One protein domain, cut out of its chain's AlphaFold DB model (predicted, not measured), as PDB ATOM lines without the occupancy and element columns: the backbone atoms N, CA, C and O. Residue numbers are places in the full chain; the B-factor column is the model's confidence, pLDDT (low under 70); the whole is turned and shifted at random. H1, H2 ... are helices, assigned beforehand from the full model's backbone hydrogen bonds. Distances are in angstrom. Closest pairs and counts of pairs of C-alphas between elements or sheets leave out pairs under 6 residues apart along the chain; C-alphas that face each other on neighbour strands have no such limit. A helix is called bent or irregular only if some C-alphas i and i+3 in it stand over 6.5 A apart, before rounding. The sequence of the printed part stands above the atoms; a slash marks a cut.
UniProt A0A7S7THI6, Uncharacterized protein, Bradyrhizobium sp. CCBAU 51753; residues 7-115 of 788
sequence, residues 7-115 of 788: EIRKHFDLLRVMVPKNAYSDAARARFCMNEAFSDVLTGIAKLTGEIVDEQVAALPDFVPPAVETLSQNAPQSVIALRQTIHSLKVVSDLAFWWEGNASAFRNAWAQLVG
ATOM      1  N   GLU A   7      53.857   1.142  -1.050       74.25
ATOM      2  CA  GLU A   7      52.559   0.999  -0.366       74.25
ATOM      3  C   GLU A   7      52.650   0.076   0.858       74.25
ATOM      4  O   GLU A   7      52.353   0.476   1.985       74.25
ATOM      5  N   ILE A   8      53.156  -1.147   0.658       74.88
ATOM      6  CA  ILE A   8      53.352  -2.115   1.744       74.88
ATOM      7  C   ILE A   8      54.349  -1.568   2.765       74.88
ATOM      8  O   ILE A   8      54.111  -1.695   3.959       74.88
ATOM      9  N   ARG A   9      55.438  -0.916   2.331       77.81
ATOM     10  CA  ARG A   9      56.463  -0.371   3.236       77.81
ATOM     11  C   ARG A   9      55.895   0.662   4.217       77.81
ATOM     12  O   ARG A   9      56.293   0.646   5.375       77.81
ATOM     13  N   LYS A  10      54.965   1.519   3.777       81.94
ATOM     14  CA  LYS A  10      54.315   2.540   4.620       81.94
ATOM     15  C   LYS A  10      53.464   1.928   5.737       81.94
ATOM     16  O   LYS A  10      53.416   2.473   6.834       81.94
ATOM     17  N   HIS A  11      52.804   0.808   5.454       81.81
ATOM     18  CA  HIS A  11      51.869   0.164   6.380       81.81
ATOM     19  C   HIS A  11      52.419  -1.124   7.003       81.81
ATOM     20  O   HIS A  11      51.719  -1.774   7.774       81.81
ATOM     21  N   PHE A  12      53.672  -1.486   6.711       81.19
ATOM     22  CA  PHE A  12      54.245  -2.787   7.054       81.19
ATOM     23  C   PHE A  12      54.223  -3.065   8.555       81.19
ATOM     24  O   PHE A  12      53.843  -4.156   8.971       81.19
ATOM     25  N   ASP A  13      54.590  -2.072   9.369       83.25
ATOM     26  CA  ASP A  13      54.636  -2.229  10.823       83.25
ATOM     27  C   ASP A  13      53.247  -2.404  11.446       83.25
ATOM     28  O   ASP A  13      53.130  -3.127  12.432       83.25
ATOM     29  N   LEU A  14      52.206  -1.808  10.850       84.00
ATOM     30  CA  LEU A  14      50.813  -2.011  11.253       84.00
ATOM     31  C   LEU A  14      50.328  -3.388  10.797       84.00
ATOM     32  O   LEU A  14      49.810  -4.156  11.600       84.00
ATOM     33  N   LEU A  15      50.546  -3.727   9.523       83.94
ATOM     34  CA  LEU A  15      50.069  -4.969   8.914       83.94
ATOM     35  C   LEU A  15      50.703  -6.216   9.539       83.94
ATOM     36  O   LEU A  15      50.006  -7.204   9.744       83.94
ATOM     37  N   ARG A  16      51.997  -6.183   9.884       82.56
ATOM     38  CA  ARG A  16      52.699  -7.357  10.440       82.56
ATOM     39  C   ARG A  16      52.189  -7.787  11.820       82.56
ATOM     40  O   ARG A  16      52.467  -8.907  12.228       82.56
ATOM     41  N   VAL A  17      51.496  -6.903  12.541       85.06
ATOM     42  CA  VAL A  17      50.878  -7.191  13.848       85.06
ATOM     43  C   VAL A  17      49.350  -7.082  13.809       85.06
ATOM     44  O   VAL A  17      48.702  -7.195  14.847       85.06
ATOM     45  N   MET A  18      48.762  -6.824  12.636       85.00
ATOM     46  CA  MET A  18      47.341  -6.517  12.523       85.00
ATOM     47  C   MET A  18      46.493  -7.749  12.814       85.00
ATOM     48  O   MET A  18      46.625  -8.783  12.163       85.00
ATOM     49  N   VAL A  19      45.544  -7.577  13.730       87.56
ATOM     50  CA  VAL A  19      44.412  -8.485  13.912       87.56
ATOM     51  C   VAL A  19      43.185  -7.794  13.307       87.56
ATOM     52  O   VAL A  19      42.690  -6.830  13.898       87.56
ATOM     53  N   PRO A  20      42.696  -8.222  12.125       88.38
ATOM     54  CA  PRO A  20      41.682  -7.481  11.366       88.38
ATOM     55  C   PRO A  20      40.390  -7.178  12.138       88.38
ATOM     56  O   PRO A  20      39.841  -6.087  12.001       88.38
ATOM     57  N   LYS A  21      39.929  -8.101  12.992       89.81
ATOM     58  CA  LYS A  21      38.753  -7.900  13.856       89.81
ATOM     59  C   LYS A  21      38.907  -6.738  14.826       89.81
ATOM     60  O   LYS A  21      38.017  -5.895  14.914       89.81
ATOM     61  N   ASN A  22      40.038  -6.686  15.523       89.81
ATOM     62  CA  ASN A  22      40.295  -5.639  16.507       89.81
ATOM     63  C   ASN A  22      40.405  -4.289  15.799       89.81
ATOM     64  O   ASN A  22      39.737  -3.341  16.188       89.81
ATOM     65  N   ALA A  23      41.126  -4.245  14.674       87.50
ATOM     66  CA  ALA A  23      41.240  -3.034  13.867       87.50
ATOM     67  C   ALA A  23      39.871  -2.509  13.382       87.50
ATOM     68  O   ALA A  23      39.643  -1.301  13.389       87.50
ATOM     69  N   TYR A  24      38.949  -3.399  12.991       90.12
ATOM     70  CA  TYR A  24      37.571  -3.030  12.650       90.12
ATOM     71  C   TYR A  24      36.807  -2.466  13.857       90.12
ATOM     72  O   TYR A  24      36.229  -1.381  13.760       90.12
ATOM     73  N   SER A  25      36.824  -3.183  14.986       90.38
ATOM     74  CA  SER A  25      36.108  -2.795  16.208       90.38
ATOM     75  C   SER A  25      36.560  -1.432  16.719       90.38
ATOM     76  O   SER A  25      35.741  -0.538  16.942       90.38
ATOM     77  N   ASP A  26      37.875  -1.247  16.822       89.50
ATOM     78  CA  ASP A  26      38.483  -0.023  17.331       89.50
ATOM     79  C   ASP A  26      38.148   1.161  16.421       89.50
ATOM     80  O   ASP A  26      37.757   2.224  16.903       89.50
ATOM     81  N   ALA A  27      38.213   0.976  15.098       87.56
ATOM     82  CA  ALA A  27      37.864   2.023  14.141       87.56
ATOM     83  C   ALA A  27      36.374   2.403  14.196       87.56
ATOM     84  O   ALA A  27      36.039   3.590  14.132       87.56
ATOM     85  N   ALA A  28      35.475   1.420  14.327       87.50
ATOM     86  CA  ALA A  28      34.040   1.663  14.445       87.50
ATOM     87  C   ALA A  28      33.705   2.422  15.738       87.50
ATOM     88  O   ALA A  28      33.032   3.456  15.701       87.50
ATOM     89  N   ARG A  29      34.239   1.957  16.873       90.69
ATOM     90  CA  ARG A  29      34.004   2.551  18.196       90.69
ATOM     91  C   ARG A  29      34.614   3.938  18.323       90.69
ATOM     92  O   ARG A  29      33.940   4.848  18.801       90.69
ATOM     93  N   ALA A  30      35.843   4.132  17.849       89.94
ATOM     94  CA  ALA A  30      36.487   5.442  17.879       89.94
ATOM     95  C   ALA A  30      35.646   6.499  17.148       89.94
ATOM     96  O   ALA A  30      35.532   7.635  17.604       89.94
ATOM     97  N   ARG A  31      35.016   6.120  16.029       87.19
ATOM     98  CA  ARG A  31      34.251   7.056  15.204       87.19
ATOM     99  C   ARG A  31      32.823   7.290  15.690       87.19
ATOM    100  O   ARG A  31      32.360   8.424  15.619       87.19
ATOM    101  N   PHE A  32      32.135   6.244  16.142       86.56
ATOM    102  CA  PHE A  32      30.685   6.287  16.374       86.56
ATOM    103  C   PHE A  32      30.262   6.014  17.822       86.56
ATOM    104  O   PHE A  32      29.079   6.109  18.133       86.56
ATOM    105  N   CYS A  33      31.207   5.713  18.714       86.00
ATOM    106  CA  CYS A  33      30.946   5.613  20.150       86.00
ATOM    107  C   CYS A  33      31.716   6.668  20.951       86.00
ATOM    108  O   CYS A  33      31.160   7.238  21.879       86.00
ATOM    109  N   MET A  34      32.989   6.901  20.617       86.44
ATOM    110  CA  MET A  34      33.904   7.722  21.427       86.44
ATOM    111  C   MET A  34      34.034   9.173  20.955       86.44
ATOM    112  O   MET A  34      34.615   9.989  21.661       86.44
ATOM    113  N   ASN A  35      33.544   9.501  19.759       87.00
ATOM    114  CA  ASN A  35      33.500  10.884  19.298       87.00
ATOM    115  C   ASN A  35      32.458  11.660  20.122       87.00
ATOM    116  O   ASN A  35      31.357  11.144  20.299       87.00
ATOM    117  N   GLU A  36      32.775  12.882  20.562       84.62
ATOM    118  CA  GLU A  36      31.928  13.710  21.445       84.62
ATOM    119  C   GLU A  36      30.472  13.827  20.962       84.62
ATOM    120  O   GLU A  36      29.533  13.734  21.753       84.62
ATOM    121  N   ALA A  37      30.255  13.927  19.644       80.94
ATOM    122  CA  ALA A  37      28.909  13.988  19.071       80.94
ATOM    123  C   ALA A  37      28.051  12.749  19.407       80.94
ATOM    124  O   ALA A  37      26.828  12.836  19.512       80.94
ATOM    125  N   PHE A  38      28.686  11.591  19.592       83.00
ATOM    126  CA  PHE A  38      28.033  10.334  19.939       83.00
ATOM    127  C   PHE A  38      28.132  10.008  21.432       83.00
ATOM    128  O   PHE A  38      27.143   9.553  22.001       83.00
ATOM    129  N   SER A  39      29.272  10.258  22.081       81.38
ATOM    130  CA  SER A  39      29.461   9.919  23.497       81.38
ATOM    131  C   SER A  39      28.640  10.789  24.446       81.38
ATOM    132  O   SER A  39      28.227  10.285  25.490       81.38
ATOM    133  N   ASP A  40      28.375  12.046  24.073       81.50
ATOM    134  CA  ASP A  40      27.775  13.035  24.978       81.50
ATOM    135  C   ASP A  40      26.351  13.410  24.559       81.50
ATOM    136  O   ASP A  40      25.472  13.572  25.404       81.50
ATOM    137  N   VAL A  41      26.104  13.520  23.249       78.44
ATOM    138  CA  VAL A  41      24.811  13.968  22.709       78.44
ATOM    139  C   VAL A  41      23.967  12.782  22.247       78.44
ATOM    140  O   VAL A  41      22.865  12.564  22.749       78.44
ATOM    141  N   LEU A  42      24.479  11.965  21.323       83.69
ATOM    142  CA  LEU A  42      23.754  10.815  20.767       83.69
ATOM    143  C   LEU A  42      24.065   9.514  21.521       83.69
ATOM    144  O   LEU A  42      24.281   8.461  20.913       83.69
ATOM    145  N   THR A  43      24.053   9.580  22.853       85.44
ATOM    146  CA  THR A  43      24.536   8.513  23.750       85.44
ATOM    147  C   THR A  43      23.825   7.174  23.534       85.44
ATOM    148  O   THR A  43      24.444   6.110  23.591       85.44
ATOM    149  N   GLY A  44      22.533   7.211  23.192       84.00
ATOM    150  CA  GLY A  44      21.761   6.025  22.819       84.00
ATOM    151  C   GLY A  44      22.250   5.362  21.525       84.00
ATOM    152  O   GLY A  44      22.374   4.138  21.472       84.00
ATOM    153  N   ILE A  45      22.591   6.156  20.499       86.25
ATOM    154  CA  ILE A  45      23.133   5.650  19.225       86.25
ATOM    155  C   ILE A  45      24.554   5.114  19.431       86.25
ATOM    156  O   ILE A  45      24.892   4.065  18.878       86.25
ATOM    157  N   ALA A  46      25.365   5.771  20.266       86.56
ATOM    158  CA  ALA A  46      26.696   5.291  20.639       86.56
ATOM    159  C   ALA A  46      26.643   3.916  21.310       86.56
ATOM    160  O   ALA A  46      27.397   3.013  20.939       86.56
ATOM    161  N   LYS A  47      25.719   3.735  22.264       87.25
ATOM    162  CA  LYS A  47      25.511   2.452  22.940       87.25
ATOM    163  C   LYS A  47      25.100   1.361  21.948       87.25
ATOM    164  O   LYS A  47      25.737   0.312  21.911       87.25
ATOM    165  N   LEU A  48      24.097   1.635  21.109       87.25
ATOM    166  CA  LEU A  48      23.627   0.686  20.097       87.25
ATOM    167  C   LEU A  48      24.736   0.302  19.106       87.25
ATOM    168  O   LEU A  48      24.881  -0.865  18.759       87.25
ATOM    169  N   THR A  49      25.536   1.273  18.664       87.75
ATOM    170  CA  THR A  49      26.683   1.033  17.776       87.75
ATOM    171  C   THR A  49      27.674   0.066  18.424       87.75
ATOM    172  O   THR A  49      28.117  -0.872  17.769       87.75
ATOM    173  N   GLY A  50      27.987   0.253  19.712       86.25
ATOM    174  CA  GLY A  50      28.869  -0.651  20.453       86.25
ATOM    175  C   GLY A  50      28.351  -2.091  20.472       86.25
ATOM    176  O   GLY A  50      29.112  -3.011  20.184       86.25
ATOM    177  N   GLU A  51      27.052  -2.269  20.725       89.31
ATOM    178  CA  GLU A  51      26.393  -3.584  20.711       89.31
ATOM    179  C   GLU A  51      26.455  -4.244  19.321       89.31
ATOM    180  O   GLU A  51      26.820  -5.415  19.212       89.31
ATOM    181  N   ILE A  52      26.162  -3.496  18.248       88.94
ATOM    182  CA  ILE A  52      26.239  -4.014  16.869       88.94
ATOM    183  C   ILE A  52      27.673  -4.436  16.529       88.94
ATOM    184  O   ILE A  52      27.880  -5.495  15.939       88.94
ATOM    185  N   VAL A  53      28.668  -3.624  16.897       89.44
ATOM    186  CA  VAL A  53      30.078  -3.926  16.624       89.44
ATOM    187  C   VAL A  53      30.518  -5.193  17.359       89.44
ATOM    188  O   VAL A  53      31.197  -6.016  16.752       89.44
ATOM    189  N   ASP A  54      30.107  -5.398  18.614       90.06
ATOM    190  CA  ASP A  54      30.426  -6.624  19.364       90.06
ATOM    191  C   ASP A  54      29.834  -7.876  18.709       90.06
ATOM    192  O   ASP A  54      30.542  -8.870  18.514       90.06
ATOM    193  N   GLU A  55      28.561  -7.809  18.302       88.19
ATOM    194  CA  GLU A  55      27.896  -8.883  17.556       88.19
ATOM    195  C   GLU A  55      28.637  -9.184  16.236       88.19
ATOM    196  O   GLU A  55      28.900 -10.342  15.904       88.19
ATOM    197  N   GLN A  56      29.028  -8.145  15.491       89.69
ATOM    198  CA  GLN A  56      29.721  -8.293  14.209       89.69
ATOM    199  C   GLN A  56      31.138  -8.849  14.367       89.69
ATOM    200  O   GLN A  56      31.534  -9.729  13.605       89.69
ATOM    201  N   VAL A  57      31.903  -8.391  15.360       88.00
ATOM    202  CA  VAL A  57      33.264  -8.881  15.633       88.00
ATOM    203  C   VAL A  57      33.259 -10.375  15.943       88.00
ATOM    204  O   VAL A  57      34.129 -11.099  15.449       88.00
ATOM    205  N   ALA A  58      32.263 -10.859  16.690       87.56
ATOM    206  CA  ALA A  58      32.104 -12.286  16.957       87.56
ATOM    207  C   ALA A  58      31.871 -13.101  15.669       87.56
ATOM    208  O   ALA A  58      32.406 -14.201  15.539       87.56
ATOM    209  N   ALA A  59      31.120 -12.552  14.709       86.12
ATOM    210  CA  ALA A  59      30.768 -13.221  13.454       86.12
ATOM    211  C   ALA A  59      31.833 -13.110  12.346       86.12
ATOM    212  O   ALA A  59      31.803 -13.877  11.382       86.12
ATOM    213  N   LEU A  60      32.760 -12.153  12.441       89.62
ATOM    214  CA  LEU A  60      33.813 -11.976  11.443       89.62
ATOM    215  C   LEU A  60      34.806 -13.160  11.466       89.62
ATOM    216  O   LEU A  60      34.938 -13.846  12.481       89.62
ATOM    217  N   PRO A  61      35.519 -13.443  10.366       86.56
ATOM    218  CA  PRO A  61      36.508 -14.517  10.344       86.56
ATOM    219  C   PRO A  61      37.792 -14.102  11.080       86.56
ATOM    220  O   PRO A  61      38.170 -12.927  11.076       86.56
ATOM    221  N   ASP A  62      38.478 -15.068  11.698       86.00
ATOM    222  CA  ASP A  62      39.768 -14.857  12.364       86.00
ATOM    223  C   ASP A  62      40.948 -15.089  11.416       86.00
ATOM    224  O   ASP A  62      40.945 -16.012  10.597       86.00
ATOM    225  N   PHE A  63      41.986 -14.263  11.561       86.50
ATOM    226  CA  PHE A  63      43.284 -14.495  10.937       86.50
ATOM    227  C   PHE A  63      44.249 -15.049  11.984       86.50
ATOM    228  O   PHE A  63      44.573 -14.369  12.959       86.50
ATOM    229  N   VAL A  64      44.716 -16.280  11.773       83.50
ATOM    230  CA  VAL A  64      45.748 -16.897  12.610       83.50
ATOM    231  C   VAL A  64      47.090 -16.710  11.906       83.50
ATOM    232  O   VAL A  64      47.275 -17.267  10.820       83.50
ATOM    233  N   PRO A  65      48.027 -15.929  12.473       80.00
ATOM    234  CA  PRO A  65      49.327 -15.752  11.853       80.00
ATOM    235  C   PRO A  65      50.078 -17.092  11.819       80.00
ATOM    236  O   PRO A  65      49.899 -17.922  12.719       80.00
ATOM    237  N   PRO A  66      50.929 -17.323  10.803       79.94
ATOM    238  CA  PRO A  66      51.768 -18.515  10.752       79.94
ATOM    239  C   PRO A  66      52.553 -18.670  12.061       79.94
ATOM    240  O   PRO A  66      52.952 -17.679  12.667       79.94
ATOM    241  N   ALA A  67      52.784 -19.904  12.512       77.50
ATOM    242  CA  ALA A  67      53.571 -20.138  13.721       77.50
ATOM    243  C   ALA A  67      55.040 -19.736  13.495       77.50
ATOM    244  O   ALA A  67      55.612 -19.966  12.426       77.50
ATOM    245  N   VAL A  68      55.662 -19.128  14.505       74.25
ATOM    246  CA  VAL A  68      57.099 -18.833  14.469       74.25
ATOM    247  C   VAL A  68      57.856 -20.141  14.686       74.25
ATOM    248  O   VAL A  68      57.728 -20.762  15.740       74.25
ATOM    249  N   GLU A  69      58.665 -20.557  13.710       69.50
ATOM    250  CA  GLU A  69      59.591 -21.676  13.906       69.50
ATOM    251  C   GLU A  69      60.584 -21.341  15.027       69.50
ATOM    252  O   GLU A  69      61.299 -20.336  14.970       69.50
ATOM    253  N   THR A  70      60.648 -22.194  16.048       69.94
ATOM    254  CA  THR A  70      61.596 -22.052  17.156       69.94
ATOM    255  C   THR A  70      63.019 -22.318  16.677       69.94
ATOM    256  O   THR A  70      63.355 -23.427  16.262       69.94
ATOM    257  N   LEU A  71      63.867 -21.292  16.746       68.25
ATOM    258  CA  LEU A  71      65.290 -21.392  16.432       68.25
ATOM    259  C   LEU A  71      66.071 -21.966  17.623       68.25
ATOM    260  O   LEU A  71      65.709 -21.753  18.779       68.25
ATOM    261  N   SER A  72      67.182 -22.653  17.338       67.88
ATOM    262  CA  SER A  72      68.152 -23.056  18.365       67.88
ATOM    263  C   SER A  72      68.692 -21.825  19.105       67.88
ATOM    264  O   SER A  72      69.047 -20.835  18.464       67.88
ATOM    265  N   GLN A  73      68.803 -21.892  20.438       66.69
ATOM    266  CA  GLN A  73      69.291 -20.784  21.280       66.69
ATOM    267  C   GLN A  73      70.732 -20.345  20.953       66.69
ATOM    268  O   GLN A  73      71.118 -19.234  21.297       66.69
ATOM    269  N   ASN A  74      71.503 -21.170  20.235       68.31
ATOM    270  CA  ASN A  74      72.870 -20.858  19.801       68.31
ATOM    271  C   ASN A  74      72.946 -20.272  18.373       68.31
ATOM    272  O   ASN A  74      74.025 -20.220  17.782       68.31
ATOM    273  N   ALA A  75      71.817 -19.868  17.775       74.81
ATOM    274  CA  ALA A  75      71.801 -19.263  16.445       74.81
ATOM    275  C   ALA A  75      72.373 -17.823  16.457       74.81
ATOM    276  O   ALA A  75      72.034 -17.038  17.342       74.81
ATOM    277  N   PRO A  76      73.185 -17.421  15.457       80.69
ATOM    278  CA  PRO A  76      73.684 -16.047  15.340       80.69
ATOM    279  C   PRO A  76      72.564 -14.993  15.238       80.69
ATOM    280  O   PRO A  76      71.555 -15.212  14.566       80.69
ATOM    281  N   GLN A  77      72.779 -13.799  15.809       77.06
ATOM    282  CA  GLN A  77      71.821 -12.673  15.810       77.06
ATOM    283  C   GLN A  77      71.318 -12.300  14.403       77.06
ATOM    284  O   GLN A  77      70.142 -11.996  14.206       77.06
ATOM    285  N   SER A  78      72.204 -12.348  13.403       79.56
ATOM    286  CA  SER A  78      71.873 -12.081  11.999       79.56
ATOM    287  C   SER A  78      70.874 -13.094  11.429       79.56
ATOM    288  O   SER A  78      70.006 -12.721  10.641       79.56
ATOM    289  N   VAL A  79      70.942 -14.355  11.867       77.31
ATOM    290  CA  VAL A  79      70.006 -15.422  11.482       77.31
ATOM    291  C   VAL A  79      68.653 -15.211  12.154       77.31
ATOM    292  O   VAL A  79      67.627 -15.348  11.491       77.31
ATOM    293  N   ILE A  80      68.638 -14.811  13.430       78.62
ATOM    294  CA  ILE A  80      67.407 -14.474  14.163       78.62
ATOM    295  C   ILE A  80      66.688 -13.300  13.486       78.62
ATOM    296  O   ILE A  80      65.508 -13.410  13.158       78.62
ATOM    297  N   ALA A  81      67.402 -12.206  13.201       78.56
ATOM    298  CA  ALA A  81      66.837 -11.018  12.563       78.56
ATOM    299  C   ALA A  81      66.315 -11.304  11.144       78.56
ATOM    300  O   ALA A  81      65.223 -10.863  10.770       78.56
ATOM    301  N   LEU A  82      67.061 -12.084  10.353       81.06
ATOM    302  CA  LEU A  82      66.620 -12.509   9.025       81.06
ATOM    303  C   LEU A  82      65.364 -13.386   9.113       81.06
ATOM    304  O   LEU A  82      64.411 -13.158   8.372       81.06
ATOM    305  N   ARG A  83      65.316 -14.340  10.048       79.81
ATOM    306  CA  ARG A  83      64.158 -15.224  10.260       79.81
ATOM    307  C   ARG A  83      62.923 -14.472  10.747       79.81
ATOM    308  O   ARG A  83      61.846 -14.718  10.221       79.81
ATOM    309  N   GLN A  84      63.066 -13.516  11.662       81.06
ATOM    310  CA  GLN A  84      61.974 -12.630  12.084       81.06
ATOM    311  C   GLN A  84      61.461 -11.759  10.932       81.06
ATOM    312  O   GLN A  84      60.255 -11.549  10.796       81.06
ATOM    313  N   THR A  85      62.363 -11.282  10.069       81.69
ATOM    314  CA  THR A  85      61.992 -10.516   8.872       81.69
ATOM    315  C   THR A  85      61.231 -11.391   7.877       81.69
ATOM    316  O   THR A  85      60.178 -10.983   7.397       81.69
ATOM    317  N   ILE A  86      61.718 -12.605   7.602       82.81
ATOM    318  CA  ILE A  86      61.034 -13.588   6.748       82.81
ATOM    319  C   ILE A  86      59.665 -13.941   7.336       82.81
ATOM    320  O   ILE A  86      58.681 -13.974   6.604       82.81
ATOM    321  N   HIS A  87      59.581 -14.141   8.650       85.31
ATOM    322  CA  HIS A  87      58.328 -14.413   9.338       85.31
ATOM    323  C   HIS A  87      57.341 -13.249   9.200       85.31
ATOM    324  O   HIS A  87      56.215 -13.466   8.781       85.31
ATOM    325  N   SER A  88      57.771 -12.010   9.455       84.38
ATOM    326  CA  SER A  88      56.919 -10.819   9.303       84.38
ATOM    327  C   SER A  88      56.431 -10.647   7.860       84.38
ATOM    328  O   SER A  88      55.269 -10.328   7.631       84.38
ATOM    329  N   LEU A  89      57.301 -10.892   6.874       84.62
ATOM    330  CA  LEU A  89      56.929 -10.886   5.456       84.62
ATOM    331  C   LEU A  89      55.906 -11.979   5.141       84.62
ATOM    332  O   LEU A  89      54.954 -11.726   4.407       84.62
ATOM    333  N   LYS A  90      56.075 -13.169   5.724       84.50
ATOM    334  CA  LYS A  90      55.131 -14.271   5.575       84.50
ATOM    335  C   LYS A  90      53.787 -13.959   6.228       84.50
ATOM    336  O   LYS A  90      52.774 -14.172   5.584       84.50
ATOM    337  N   VAL A  91      53.764 -13.385   7.432       86.19
ATOM    338  CA  VAL A  91      52.530 -12.931   8.099       86.19
ATOM    339  C   VAL A  91      51.780 -11.938   7.215       86.19
ATOM    340  O   VAL A  91      50.594 -12.122   6.983       86.19
ATOM    341  N   VAL A  92      52.459 -10.921   6.674       85.50
ATOM    342  CA  VAL A  92      51.823  -9.918   5.801       85.50
ATOM    343  C   VAL A  92      51.336 -10.534   4.486       85.50
ATOM    344  O   VAL A  92      50.253 -10.188   4.021       85.50
ATOM    345  N   SER A  93      52.095 -11.461   3.898       85.31
ATOM    346  CA  SER A  93      51.681 -12.184   2.689       85.31
ATOM    347  C   SER A  93      50.464 -13.078   2.942       85.31
ATOM    348  O   SER A  93      49.510 -13.045   2.168       85.31
ATOM    349  N   ASP A  94      50.478 -13.852   4.030       87.88
ATOM    350  CA  ASP A  94      49.388 -14.752   4.414       87.88
ATOM    351  C   ASP A  94      48.139 -13.935   4.804       87.88
ATOM    352  O   ASP A  94      47.024 -14.304   4.443       87.88
ATOM    353  N   LEU A  95      48.314 -12.778   5.456       87.50
ATOM    354  CA  LEU A  95      47.243 -11.826   5.764       87.50
ATOM    355  C   LEU A  95      46.632 -11.226   4.495       87.50
ATOM    356  O   LEU A  95      45.413 -11.109   4.413       87.50
ATOM    357  N   ALA A  96      47.447 -10.850   3.508       85.69
ATOM    358  CA  ALA A  96      46.957 -10.319   2.237       85.69
ATOM    359  C   ALA A  96      46.132 -11.367   1.476       85.69
ATOM    360  O   ALA A  96      45.036 -11.061   1.009       85.69
ATOM    361  N   PHE A  97      46.616 -12.610   1.430       87.00
ATOM    362  CA  PHE A  97      45.889 -13.723   0.825       87.00
ATOM    363  C   PHE A  97      44.588 -14.034   1.581       87.00
ATOM    364  O   PHE A  97      43.529 -14.199   0.980       87.00
ATOM    365  N   TRP A  98      44.633 -14.044   2.916       90.31
ATOM    366  CA  TRP A  98      43.442 -14.216   3.745       90.31
ATOM    367  C   TRP A  98      42.429 -13.086   3.534       90.31
ATOM    368  O   TRP A  98      41.225 -13.338   3.440       90.31
ATOM    369  N   TRP A  99      42.899 -11.843   3.423       88.44
ATOM    370  CA  TRP A  99      42.051 -10.679   3.191       88.44
ATOM    371  C   TRP A  99      41.345 -10.755   1.839       88.44
ATOM    372  O   TRP A  99      40.163 -10.437   1.769       88.44
ATOM    373  N   GLU A 100      42.008 -11.233   0.785       88.00
ATOM    374  CA  GLU A 100      41.397 -11.396  -0.541       88.00
ATOM    375  C   GLU A 100      40.144 -12.290  -0.497       88.00
ATOM    376  O   GLU A 100      39.132 -11.965  -1.120       88.00
ATOM    377  N   GLY A 101      40.159 -13.343   0.327       85.50
ATOM    378  CA  GLY A 101      38.999 -14.215   0.539       85.50
ATOM    379  C   GLY A 101      37.938 -13.681   1.513       85.50
ATOM    380  O   GLY A 101      36.772 -14.050   1.398       85.50
ATOM    381  N   ASN A 102      38.307 -12.815   2.467       89.62
ATOM    382  CA  ASN A 102      37.445 -12.456   3.606       89.62
ATOM    383  C   ASN A 102      37.028 -10.974   3.668       89.62
ATOM    384  O   ASN A 102      36.151 -10.612   4.455       89.62
ATOM    385  N   ALA A 103      37.599 -10.096   2.836       85.94
ATOM    386  CA  ALA A 103      37.352  -8.650   2.873       85.94
ATOM    387  C   ALA A 103      35.876  -8.268   2.681       85.94
ATOM    388  O   ALA A 103      35.421  -7.252   3.214       85.94
ATOM    389  N   SER A 104      35.117  -9.063   1.920       87.06
ATOM    390  CA  SER A 104      33.687  -8.834   1.694       87.06
ATOM    391  C   SER A 104      32.886  -8.884   2.999       87.06
ATOM    392  O   SER A 104      32.022  -8.034   3.197       87.06
ATOM    393  N   ALA A 105      33.223  -9.784   3.928       86.62
ATOM    394  CA  ALA A 105      32.561  -9.887   5.227       86.62
ATOM    395  C   ALA A 105      32.748  -8.610   6.067       86.62
ATOM    396  O   ALA A 105      31.775  -8.059   6.577       86.62
ATOM    397  N   PHE A 106      33.971  -8.072   6.126       89.31
ATOM    398  CA  PHE A 106      34.270  -6.825   6.846       89.31
ATOM    399  C   PHE A 106      33.605  -5.604   6.200       89.31
ATOM    400  O   PHE A 106      33.060  -4.747   6.897       89.31
ATOM    401  N   ARG A 107      33.606  -5.524   4.863       87.38
ATOM    402  CA  ARG A 107      32.914  -4.444   4.138       87.38
ATOM    403  C   ARG A 107      31.403  -4.496   4.356       87.38
ATOM    404  O   ARG A 107      30.795  -3.447   4.545       87.38
ATOM    405  N   ASN A 108      30.818  -5.692   4.368       85.88
ATOM    406  CA  ASN A 108      29.394  -5.881   4.629       85.88
ATOM    407  C   ASN A 108      29.035  -5.511   6.072       85.88
ATOM    408  O   ASN A 108      28.063  -4.787   6.271       85.88
ATOM    409  N   ALA A 109      29.844  -5.911   7.058       86.12
ATOM    410  CA  ALA A 109      29.654  -5.509   8.453       86.12
ATOM    411  C   ALA A 109      29.686  -3.976   8.607       86.12
ATOM    412  O   ALA A 109      28.783  -3.385   9.200       86.12
ATOM    413  N   TRP A 110      30.663  -3.300   7.990       87.56
ATOM    414  CA  TRP A 110      30.726  -1.834   7.990       87.56
ATOM    415  C   TRP A 110      29.510  -1.187   7.312       87.56
ATOM    416  O   TRP A 110      28.935  -0.234   7.835       87.56
ATOM    417  N   ALA A 111      29.095  -1.707   6.153       85.06
ATOM    418  CA  ALA A 111      27.935  -1.196   5.428       85.06
ATOM    419  C   ALA A 111      26.639  -1.344   6.241       85.06
ATOM    420  O   ALA A 111      25.834  -0.415   6.260       85.06
ATOM    421  N   GLN A 112      26.460  -2.462   6.948       84.81
ATOM    422  CA  GLN A 112      25.312  -2.687   7.829       84.81
ATOM    423  C   GLN A 112      25.317  -1.751   9.039       84.81
ATOM    424  O   GLN A 112      24.276  -1.183   9.359       84.81
ATOM    425  N   LEU A 113      26.478  -1.541   9.668       86.69
ATOM    426  CA  LEU A 113      26.609  -0.651  10.823       86.69
ATOM    427  C   LEU A 113      26.220   0.793  10.474       86.69
ATOM    428  O   LEU A 113      25.397   1.411  11.152       86.69
ATOM    429  N   VAL A 114      26.790   1.321   9.387       85.19
ATOM    430  CA  VAL A 114      26.485   2.680   8.912       85.19
ATOM    431  C   VAL A 114      25.049   2.765   8.378       85.19
ATOM    432  O   VAL A 114      24.433   3.826   8.448       85.19
ATOM    433  N   GLY A 115      24.495   1.648   7.897       81.81
ATOM    434  CA  GLY A 115      23.151   1.580   7.327       81.81
ATOM    435  C   GLY A 115      23.117   1.957   5.848       81.81
ATOM    436  O   GLY A 115      22.216   2.670   5.414       81.81
TER     437      GLY A 115
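AT A GLANCE: This is residues 7 to 115 of the 788 residues of an uncharacterized protein of Bradyrhizobium sp. CCBAU 51753 (UniProt A0A7S7THI6). A loose bundle of H2, H4 and H5b, their centres in a triangle, makes one end of this elongated domain, with short H3 at the turn between H2 and H4; from the bundle the long arm H5a reaches to the other end and makes much of the length. The link of residues 60 to 76 runs out to H5a's far end, where residues 73 to 78 stick out, while H1 lies crosswise near residue 92 of H5a. The printed part has 109 residues with five named helices, H1 to H5 in order, and no named strand: the class is all helix. The whole is loose, with a radius of gyration of the C-alphas of 18.2 A and spans of 59 by 28 by 26 A.

HOW THE PARTS SIT: Start at H1, residues 7 to 15, which is irregular: C-alphas 10 and 13 are 7.8 A apart. Next come H2, residues 20 to 32, H3, residues 36 to 41, and H4, residues 43 to 59. H2 and H4 touch at a shallow tilt of 9 degrees, opposite ways; their closest C-alphas, Lys 21 and Val 57, are 5.9 A apart. H3 and H4 only just touch, with 3 pairs of C-alphas within 8 A, and only at the corner by their link; Phe 38 and Ala 46 have the closest C-alphas, 5.3 A. H5, residues 77 to 114, was assigned as one helix by its hydrogen bonds but is bent, with C-alphas 101 and 104 7.6 A apart; its arms H5a, residues 77 to 101, and H5b, residues 104 to 114, stand at a steep tilt of 68 degrees, only just short of about perpendicular. H4 touches H5b with residues 49 to 56 alone, closest at the C-alphas of Gln 56 and Ala 109, 6.4 A. H2, H4 and H5b form an up and down bundle, each running against the one before it. H1 and H5a are close but not clearly touching, about perpendicular at 81 degrees, with the C-alphas of Leu 15 and Val 92 closest at 6.1 A. Every O i to N i+4 pair is within hydrogen-bond range in H2, H4 and H5b, against 20 of 21 in H5a, 1 of 2 in H3 and 2 of 5 in H1, where 4 of 6 O i to N i+3 pairs are within range.

IN THESE COORDINATES: Find C-alpha 7 at (52.559, 0.999, -0.366), where H1 begins; it spans 11.3 A. H2 spans 18.3 A, H3 7.2 A and H4 24.8 A. Find C-alpha 77 at (71.821, -12.673, 15.810); from there H5a runs 36.2 A. H5b runs 15.4 A to C-alpha 114 at (26.485, 2.680, 8.912).

THE WHOLE: The C-alphas of Val 41 and Asn 74 are the farthest apart, 59.4 A. The printed part has no cut; the link from H4 to H5, 17 residues, is long. The mean pLDDT of the printed part is 84.0, and residues 69 to 74 are under 70.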